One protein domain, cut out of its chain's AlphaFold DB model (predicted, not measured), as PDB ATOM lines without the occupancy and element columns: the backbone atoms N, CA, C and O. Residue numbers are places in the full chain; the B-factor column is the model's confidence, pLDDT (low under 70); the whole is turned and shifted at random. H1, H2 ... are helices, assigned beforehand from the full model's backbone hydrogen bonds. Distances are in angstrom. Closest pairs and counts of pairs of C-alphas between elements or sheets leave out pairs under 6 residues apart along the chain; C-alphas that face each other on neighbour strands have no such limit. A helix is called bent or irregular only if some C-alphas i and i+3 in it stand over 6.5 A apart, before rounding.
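This is residues 154 to 211 of the 211 residues of an uncharacterized protein of Francisella endosymbiont of Ornithodoros moubata (UniProt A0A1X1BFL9). The model is an open V of helices: one limb is the long, bent helix H1, the other is H2 followed nearly in line by H3, and the corner is the tight turn at residues 187 to 189. Only near this corner do the limbs pack on each other, H2 on the H1b arm of H1; residues 154 to 174 of one limb and 200 to 211 of the other stick out free. The printed part has 58 residues with three named helices, in the order H1, H2, H3, and no named strand; its class is all helix. It is only just loose, close to extended, with a radius of gyration of the C-alphas of 15.4 A, and its flat outline spans 48 by 28 by 11 A.

After Ser 154, H1 takes in residues 155 to 186 and begins with C-alpha 155 at (459.930, 472.161, 439.347). By its hydrogen bonds it was assigned as one helix, but it is bent: C-alphas 165 and 168 are 6.8 A apart. Its arm H1a, residues 155 to 165, is 15.2 A long from first to last C-alpha, and its arm H1b, residues 168 to 186, is 26.9 A long and ends with C-alpha 186 at (467.085, 501.835, 407.302). H2, residues 190 to 196, is 10.1 A long. H3, residues 198 to 210, is 18.7 A long and ends with C-alpha 210 at (481.292, 473.081, 419.948).

H1a and H1b stand at a steep tilt of 50 degrees. H1b touches H2 with residues 175 to 183 alone, and the closest C-alphas of the two, those of Met 182 and Pro 192, are 5.4 A apart. H1b and H2 run opposite ways at a steep tilt of 38 degrees and form a helical hairpin. H2 and H3 meet only through their link. H3 is apart from both H1a and H1b, and H1a is apart from H2. In H1a, H1b, H2 and H3, every O i to N i+4 pair is within hydrogen-bond range.

The two C-alphas farthest apart, those of Ser 154 and Asn 187, are 48.1 A apart. The C-alphas of the first and last printed residues, Ser 154 and Tyr 211, are 30.4 A apart, and Tyr 211 is the chain's last residue. The printed part has no cut. The link from H1 to H2, three residues, and the link from H2 to H3, one residue, are both tight. The mean pLDDT of the printed part is 90.9, and no printed residue is under 70.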
ATOM      1  N   SER A 154     459.946 467.357 438.636       87.44
ATOM      2  CA  SER A 154     460.386 468.366 439.599       87.44
ATOM      3  C   SER A 154     460.270 469.761 438.988       87.44
ATOM      4  O   SER A 154     460.396 469.920 437.776       87.44
ATOM      5  N   GLU A 155     460.098 470.784 439.818       87.81
ATOM      6  CA  GLU A 155     459.930 472.161 439.347       87.81
ATOM      7  C   GLU A 155     461.109 472.632 438.485       87.81
ATOM      8  O   GLU A 155     460.908 473.188 437.413       87.81
ATOM      9  N   LYS A 156     462.342 472.275 438.869       86.94
ATOM     10  CA  LYS A 156     463.545 472.555 438.067       86.94
ATOM     11  C   LYS A 156     463.479 471.905 436.686       86.94
ATOM     12  O   LYS A 156     463.764 472.555 435.686       86.94
ATOM     13  N   THR A 157     463.114 470.626 436.633       87.88
ATOM     14  CA  THR A 157     462.979 469.890 435.370       87.88
ATOM     15  C   THR A 157     461.854 470.479 434.526       87.88
ATOM     16  O   THR A 157     462.047 470.701 433.339       87.88
ATOM     17  N   LYS A 158     460.713 470.803 435.141       89.31
ATOM     18  CA  LYS A 158     459.568 471.425 434.475       89.31
ATOM     19  C   LYS A 158     459.945 472.763 433.842       89.31
ATOM     20  O   LYS A 158     459.684 472.958 432.663       89.31
ATOM     21  N   THR A 159     460.633 473.640 434.575       90.31
ATOM     22  CA  THR A 159     461.121 474.911 434.026       90.31
ATOM     23  C   THR A 159     462.090 474.692 432.868       90.31
ATOM     24  O   THR A 159     462.017 475.408 431.879       90.31
ATOM     25  N   LEU A 160     462.981 473.697 432.939       88.88
ATOM     26  CA  LEU A 160     463.877 473.378 431.821       88.88
ATOM     27  C   LEU A 160     463.112 472.907 430.574       88.88
ATOM     28  O   LEU A 160     463.457 473.323 429.470       88.88
ATOM     29  N   ILE A 161     462.076 472.082 430.751       88.62
ATOM     30  CA  ILE A 161     461.200 471.621 429.662       88.62
ATOM     31  C   ILE A 161     460.473 472.816 429.035       88.62
ATOM     32  O   ILE A 161     460.593 473.042 427.834       88.62
ATOM     33  N   GLU A 162     459.801 473.632 429.850       89.31
ATOM     34  CA  GLU A 162     459.071 474.820 429.388       89.31
ATOM     35  C   GLU A 162     459.998 475.800 428.652       89.31
ATOM     36  O   GLU A 162     459.680 476.268 427.558       89.31
ATOM     37  N   LEU A 163     461.182 476.084 429.207       89.75
ATOM     38  CA  LEU A 163     462.175 476.938 428.554       89.75
ATOM     39  C   LEU A 163     462.607 476.370 427.197       89.75
ATOM     40  O   LEU A 163     462.743 477.138 426.247       89.75
ATOM     41  N   SER A 164     462.798 475.052 427.091       87.50
ATOM     42  CA  SER A 164     463.146 474.389 425.830       87.50
ATOM     43  C   SER A 164     462.029 474.503 424.788       87.50
ATOM     44  O   SER A 164     462.320 474.709 423.609       87.50
ATOM     45  N   GLU A 165     460.764 474.402 425.196       86.81
ATOM     46  CA  GLU A 165     459.612 474.542 424.295       86.81
ATOM     47  C   GLU A 165     459.477 475.978 423.772       86.81
ATOM     48  O   GLU A 165     459.325 476.203 422.567       86.81
ATOM     49  N   PHE A 166     459.605 476.973 424.656       90.00
ATOM     50  CA  PHE A 166     459.487 478.382 424.275       90.00
ATOM     51  C   PHE A 166     460.722 478.938 423.558       90.00
ATOM     52  O   PHE A 166     460.614 479.956 422.872       90.00
ATOM     53  N   PHE A 167     461.882 478.284 423.655       90.56
ATOM     54  CA  PHE A 167     463.139 478.764 423.072       90.56
ATOM     55  C   PHE A 167     463.030 479.069 421.570       90.56
ATOM     56  O   PHE A 167     463.412 480.150 421.117       90.56
ATOM     57  N   THR A 168     462.438 478.152 420.799       89.44
ATOM     58  CA  THR A 168     462.263 478.318 419.345       89.44
ATOM     59  C   THR A 168     461.330 479.488 419.023       89.44
ATOM     60  O   THR A 168     461.610 480.285 418.122       89.44
ATOM     61  N   LEU A 169     460.241 479.630 419.784       93.81
ATOM     62  CA  LEU A 169     459.294 480.732 419.626       93.81
ATOM     63  C   LEU A 169     459.963 482.077 419.931       93.81
ATOM     64  O   LEU A 169     459.796 483.029 419.170       93.81
ATOM     65  N   PHE A 170     460.753 482.158 421.002       95.12
ATOM     66  CA  PHE A 170     461.478 483.377 421.356       95.12
ATOM     67  C   PHE A 170     462.494 483.785 420.297       95.12
ATOM     68  O   PHE A 170     462.553 484.966 419.964       95.12
ATOM     69  N   ILE A 171     463.237 482.839 419.713       92.75
ATOM     70  CA  ILE A 171     464.142 483.137 418.594       92.75
ATOM     71  C   ILE A 171     463.362 483.712 417.410       92.75
ATOM     72  O   ILE A 171     463.765 484.731 416.851       92.75
ATOM     73  N   LEU A 172     462.230 483.106 417.042       93.69
ATOM     74  CA  LEU A 172     461.414 483.581 415.925       93.69
ATOM     75  C   LEU A 172     460.876 484.997 416.177       93.69
ATOM     76  O   LEU A 172     461.006 485.874 415.325       93.69
ATOM     77  N   VAL A 173     460.312 485.236 417.362       96.38
ATOM     78  CA  VAL A 173     459.792 486.551 417.761       96.38
ATOM     79  C   VAL A 173     460.914 487.589 417.806       96.38
ATOM     80  O   VAL A 173     460.729 488.702 417.315       96.38
ATOM     81  N   ALA A 174     462.091 487.233 418.324       94.50
ATOM     82  CA  ALA A 174     463.255 488.112 418.348       94.50
ATOM     83  C   ALA A 174     463.750 488.453 416.935       94.50
ATOM     84  O   ALA A 174     464.037 489.616 416.659       94.50
ATOM     85  N   LEU A 175     463.801 487.477 416.019       93.44
ATOM     86  CA  LEU A 175     464.176 487.698 414.618       93.44
ATOM     87  C   LEU A 175     463.189 488.626 413.905       93.44
ATOM     88  O   LEU A 175     463.613 489.545 413.205       93.44
ATOM     89  N   ILE A 176     461.886 488.434 414.118       94.75
ATOM     90  CA  ILE A 176     460.841 489.313 413.575       94.75
ATOM     91  C   ILE A 176     460.962 490.721 414.172       94.75
ATOM     92  O   ILE A 176     460.914 491.711 413.443       94.75
ATOM     93  N   GLY A 177     461.162 490.829 415.486       95.12
ATOM     94  CA  GLY A 177     461.358 492.110 416.164       95.12
ATOM     95  C   GLY A 177     462.585 492.858 415.643       95.12
ATOM     96  O   GLY A 177     462.502 494.048 415.339       95.12
ATOM     97  N   LEU A 178     463.706 492.156 415.457       93.94
ATOM     98  CA  LEU A 178     464.929 492.732 414.903       93.94
ATOM     99  C   LEU A 178     464.753 493.133 413.433       93.94
ATOM    100  O   LEU A 178     465.232 494.191 413.030       93.94
ATOM    101  N   TYR A 179     464.022 492.338 412.650       93.44
ATOM    102  CA  TYR A 179     463.656 492.687 411.280       93.44
ATOM    103  C   TYR A 179     462.878 494.006 411.230       93.44
ATOM    104  O   TYR A 179     463.261 494.912 410.490       93.44
ATOM    105  N   LEU A 180     461.830 494.146 412.048       93.94
ATOM    106  CA  LEU A 180     461.011 495.361 412.110       93.94
ATOM    107  C   LEU A 180     461.819 496.574 412.584       93.94
ATOM    108  O   LEU A 180     461.695 497.659 412.015       93.94
ATOM    109  N   LEU A 181     462.688 496.391 413.581       94.25
ATOM    110  CA  LEU A 181     463.578 497.440 414.075       94.25
ATOM    111  C   LEU A 181     464.541 497.926 412.980       94.25
ATOM    112  O   LEU A 181     464.726 499.129 412.788       94.25
ATOM    113  N   MET A 182     465.145 496.996 412.239       92.81
ATOM    114  CA  MET A 182     466.058 497.309 411.139       92.81
ATOM    115  C   MET A 182     465.333 497.941 409.955       92.81
ATOM    116  O   MET A 182     465.843 498.899 409.369       92.81
ATOM    117  N   TYR A 183     464.134 497.457 409.635       91.50
ATOM    118  CA  TYR A 183     463.272 498.062 408.632       91.50
ATOM    119  C   TYR A 183     462.973 499.523 408.985       91.50
ATOM    120  O   TYR A 183     463.189 500.404 408.156       91.50
ATOM    121  N   ALA A 184     462.590 499.807 410.233       92.44
ATOM    122  CA  ALA A 184     462.340 501.171 410.695       92.44
ATOM    123  C   ALA A 184     463.600 502.054 410.649       92.44
ATOM    124  O   ALA A 184     463.519 503.237 410.322       92.44
ATOM    125  N   ARG A 185     464.779 501.495 410.953       92.62
ATOM    126  CA  ARG A 185     466.041 502.250 410.977       92.62
ATOM    127  C   ARG A 185     466.561 502.612 409.587       92.62
ATOM    128  O   ARG A 185     467.051 503.725 409.405       92.62
ATOM    129  N   PHE A 186     466.514 501.674 408.645       88.38
ATOM    130  CA  PHE A 186     467.085 501.835 407.302       88.38
ATOM    131  C   PHE A 186     466.046 502.191 406.236       88.38
ATOM    132  O   PHE A 186     466.425 502.497 405.107       88.38
ATOM    133  N   ASN A 187     464.756 502.135 406.582       86.81
ATOM    134  CA  ASN A 187     463.617 502.324 405.680       86.81
ATOM    135  C   ASN A 187     463.736 501.496 404.385       86.81
ATOM    136  O   ASN A 187     463.372 501.933 403.296       86.81
ATOM    137  N   SER A 188     464.331 500.309 404.499       87.50
ATOM    138  CA  SER A 188     464.665 499.428 403.386       87.50
ATOM    139  C   SER A 188     464.282 498.004 403.751       87.50
ATOM    140  O   SER A 188     464.587 497.544 404.849       87.50
ATOM    141  N   PHE A 189     463.626 497.300 402.828       85.38
ATOM    142  CA  PHE A 189     463.206 495.907 403.013       85.38
ATOM    143  C   PHE A 189     464.349 494.905 402.809       85.38
ATOM    144  O   PHE A 189     464.333 493.833 403.407       85.38
ATOM    145  N   LEU A 190     465.344 495.245 401.983       91.00
ATOM    146  CA  LEU A 190     466.448 494.344 401.627       91.00
ATOM    147  C   LEU A 190     467.567 494.352 402.671       91.00
ATOM    148  O   LEU A 190     468.113 493.299 402.995       91.00
ATOM    149  N   MET A 191     467.887 495.525 403.225       89.75
ATOM    150  CA  MET A 191     468.990 495.675 404.181       89.75
ATOM    151  C   MET A 191     468.836 494.772 405.427       89.75
ATOM    152  O   MET A 191     469.794 494.076 405.767       89.75
ATOM    153  N   PRO A 192     467.653 494.687 406.076       89.69
ATOM    154  CA  PRO A 192     467.430 493.804 407.221       89.69
ATOM    155  C   PRO A 192     467.598 492.320 406.891       89.69
ATOM    156  O   PRO A 192     468.150 491.584 407.701       89.69
ATOM    157  N   VAL A 193     467.157 491.879 405.706       90.00
ATOM    158  CA  VAL A 193     467.264 490.473 405.276       90.00
ATOM    159  C   VAL A 193     468.722 490.078 405.073       90.00
ATOM    160  O   VAL A 193     469.129 489.009 405.514       90.00
ATOM    161  N   ILE A 194     469.522 490.952 404.452       91.19
ATOM    162  CA  ILE A 194     470.953 490.706 404.229       91.19
ATOM    163  C   ILE A 194     471.686 490.561 405.570       91.19
ATOM    164  O   ILE A 194     472.475 489.634 405.744       91.19
ATOM    165  N   ILE A 195     471.395 491.440 406.534       89.81
ATOM    166  CA  ILE A 195     472.014 491.399 407.867       89.81
ATOM    167  C   ILE A 195     471.554 490.153 408.634       89.81
ATOM    168  O   ILE A 195     472.387 489.412 409.155       89.81
ATOM    169  N   LEU A 196     470.249 489.876 408.672       91.88
ATOM    170  CA  LEU A 196     469.694 488.701 409.351       91.88
ATOM    171  C   LEU A 196     470.139 487.379 408.721       91.88
ATOM    172  O   LEU A 196     470.274 486.388 409.434       91.88
ATOM    173  N   GLY A 197     470.447 487.362 407.424       91.62
ATOM    174  CA  GLY A 197     471.031 486.207 406.741       91.62
ATOM    175  C   GLY A 197     472.384 485.770 407.312       91.62
ATOM    176  O   GLY A 197     472.754 484.607 407.171       91.62
ATOM    177  N   SER A 198     473.101 486.651 408.021       92.69
ATOM    178  CA  SER A 198     474.341 486.287 408.724       92.69
ATOM    179  C   SER A 198     474.110 485.467 410.003       92.69
ATOM    180  O   SER A 198     475.006 484.741 410.434       92.69
ATOM    181  N   VAL A 199     472.908 485.516 410.593       93.06
ATOM    182  CA  VAL A 199     472.562 484.803 411.836       93.06
ATOM    183  C   VAL A 199     472.670 483.276 411.696       93.06
ATOM    184  O   VAL A 199     473.402 482.680 412.486       93.06
ATOM    185  N   PRO A 200     472.036 482.606 410.709       91.25
ATOM    186  CA  PRO A 200     472.179 481.154 410.541       91.25
ATOM    187  C   PRO A 200     473.616 480.721 410.216       91.25
ATOM    188  O   PRO A 200     474.033 479.629 410.609       91.25
ATOM    189  N   VAL A 201     474.402 481.584 409.559       94.19
ATOM    190  CA  VAL A 201     475.833 481.342 409.315       94.19
ATOM    191  C   VAL A 201     476.603 481.353 410.637       94.19
ATOM    192  O   VAL A 201     477.379 480.439 410.903       94.19
ATOM    193  N   CYS A 202     476.340 482.335 411.503       93.38
ATOM    194  CA  CYS A 202     476.949 482.426 412.830       93.38
ATOM    195  C   CYS A 202     476.593 481.214 413.711       93.38
ATOM    196  O   CYS A 202     477.470 480.639 414.354       93.38
ATOM    197  N   ILE A 203     475.332 480.765 413.676       92.19
ATOM    198  CA  ILE A 203     474.882 479.556 414.387       92.19
ATOM    199  C   ILE A 203     475.633 478.318 413.880       92.19
ATOM    200  O   ILE A 203     476.119 477.529 414.686       92.19
ATOM    201  N   SER A 204     475.789 478.174 412.562       93.19
ATOM    202  CA  SER A 204     476.546 477.064 411.965       93.19
ATOM    203  C   SER A 204     478.005 477.040 412.438       93.19
ATOM    204  O   SER A 204     478.504 475.987 412.823       93.19
ATOM    205  N   PHE A 205     478.674 478.198 412.481       94.56
ATOM    206  CA  PHE A 205     480.034 478.309 413.022       94.56
ATOM    207  C   PHE A 205     480.101 477.991 414.518       94.56
ATOM    208  O   PHE A 205     481.027 477.316 414.957       94.56
ATOM    209  N   SER A 206     479.119 478.449 415.298       93.06
ATOM    210  CA  SER A 206     479.052 478.166 416.733       93.06
ATOM    211  C   SER A 206     478.870 476.676 417.016       93.06
ATOM    212  O   SER A 206     479.510 476.158 417.925       93.06
ATOM    213  N   LEU A 207     478.015 475.987 416.253       91.94
ATOM    214  CA  LEU A 207     477.824 474.539 416.367       91.94
ATOM    215  C   LEU A 207     479.085 473.782 415.954       91.94
ATOM    216  O   LEU A 207     479.459 472.813 416.607       91.94
ATOM    217  N   TRP A 208     479.763 474.252 414.905       94.00
ATOM    218  CA  TRP A 208     481.010 473.650 414.447       94.00
ATOM    219  C   TRP A 208     482.160 473.816 415.444       94.00
ATOM    220  O   TRP A 208     483.001 472.938 415.531       94.00
ATOM    221  N   GLY A 209     482.191 474.908 416.213       93.44
ATOM    222  CA  GLY A 209     483.191 475.106 417.266       93.44
ATOM    223  C   GLY A 209     482.908 474.354 418.572       93.44
ATOM    224  O   GLY A 209     483.793 474.284 419.421       93.44
ATOM    225  N   LEU A 210     481.684 473.849 418.761       86.44
ATOM    226  CA  LEU A 210     481.292 473.081 419.948       86.44
ATOM    227  C   LEU A 210     481.595 471.578 419.801       86.44
ATOM    228  O   LEU A 210     481.773 470.902 420.814       86.44
ATOM    229  N   TYR A 211     481.626 471.079 418.562       72.88
ATOM    230  CA  TYR A 211     482.002 469.708 418.200       72.88
ATOM    231  C   TYR A 211     483.514 469.563 418.013       72.88
ATOM    232  O   TYR A 211     484.039 468.500 418.413       72.88
TER     233      TYR A 211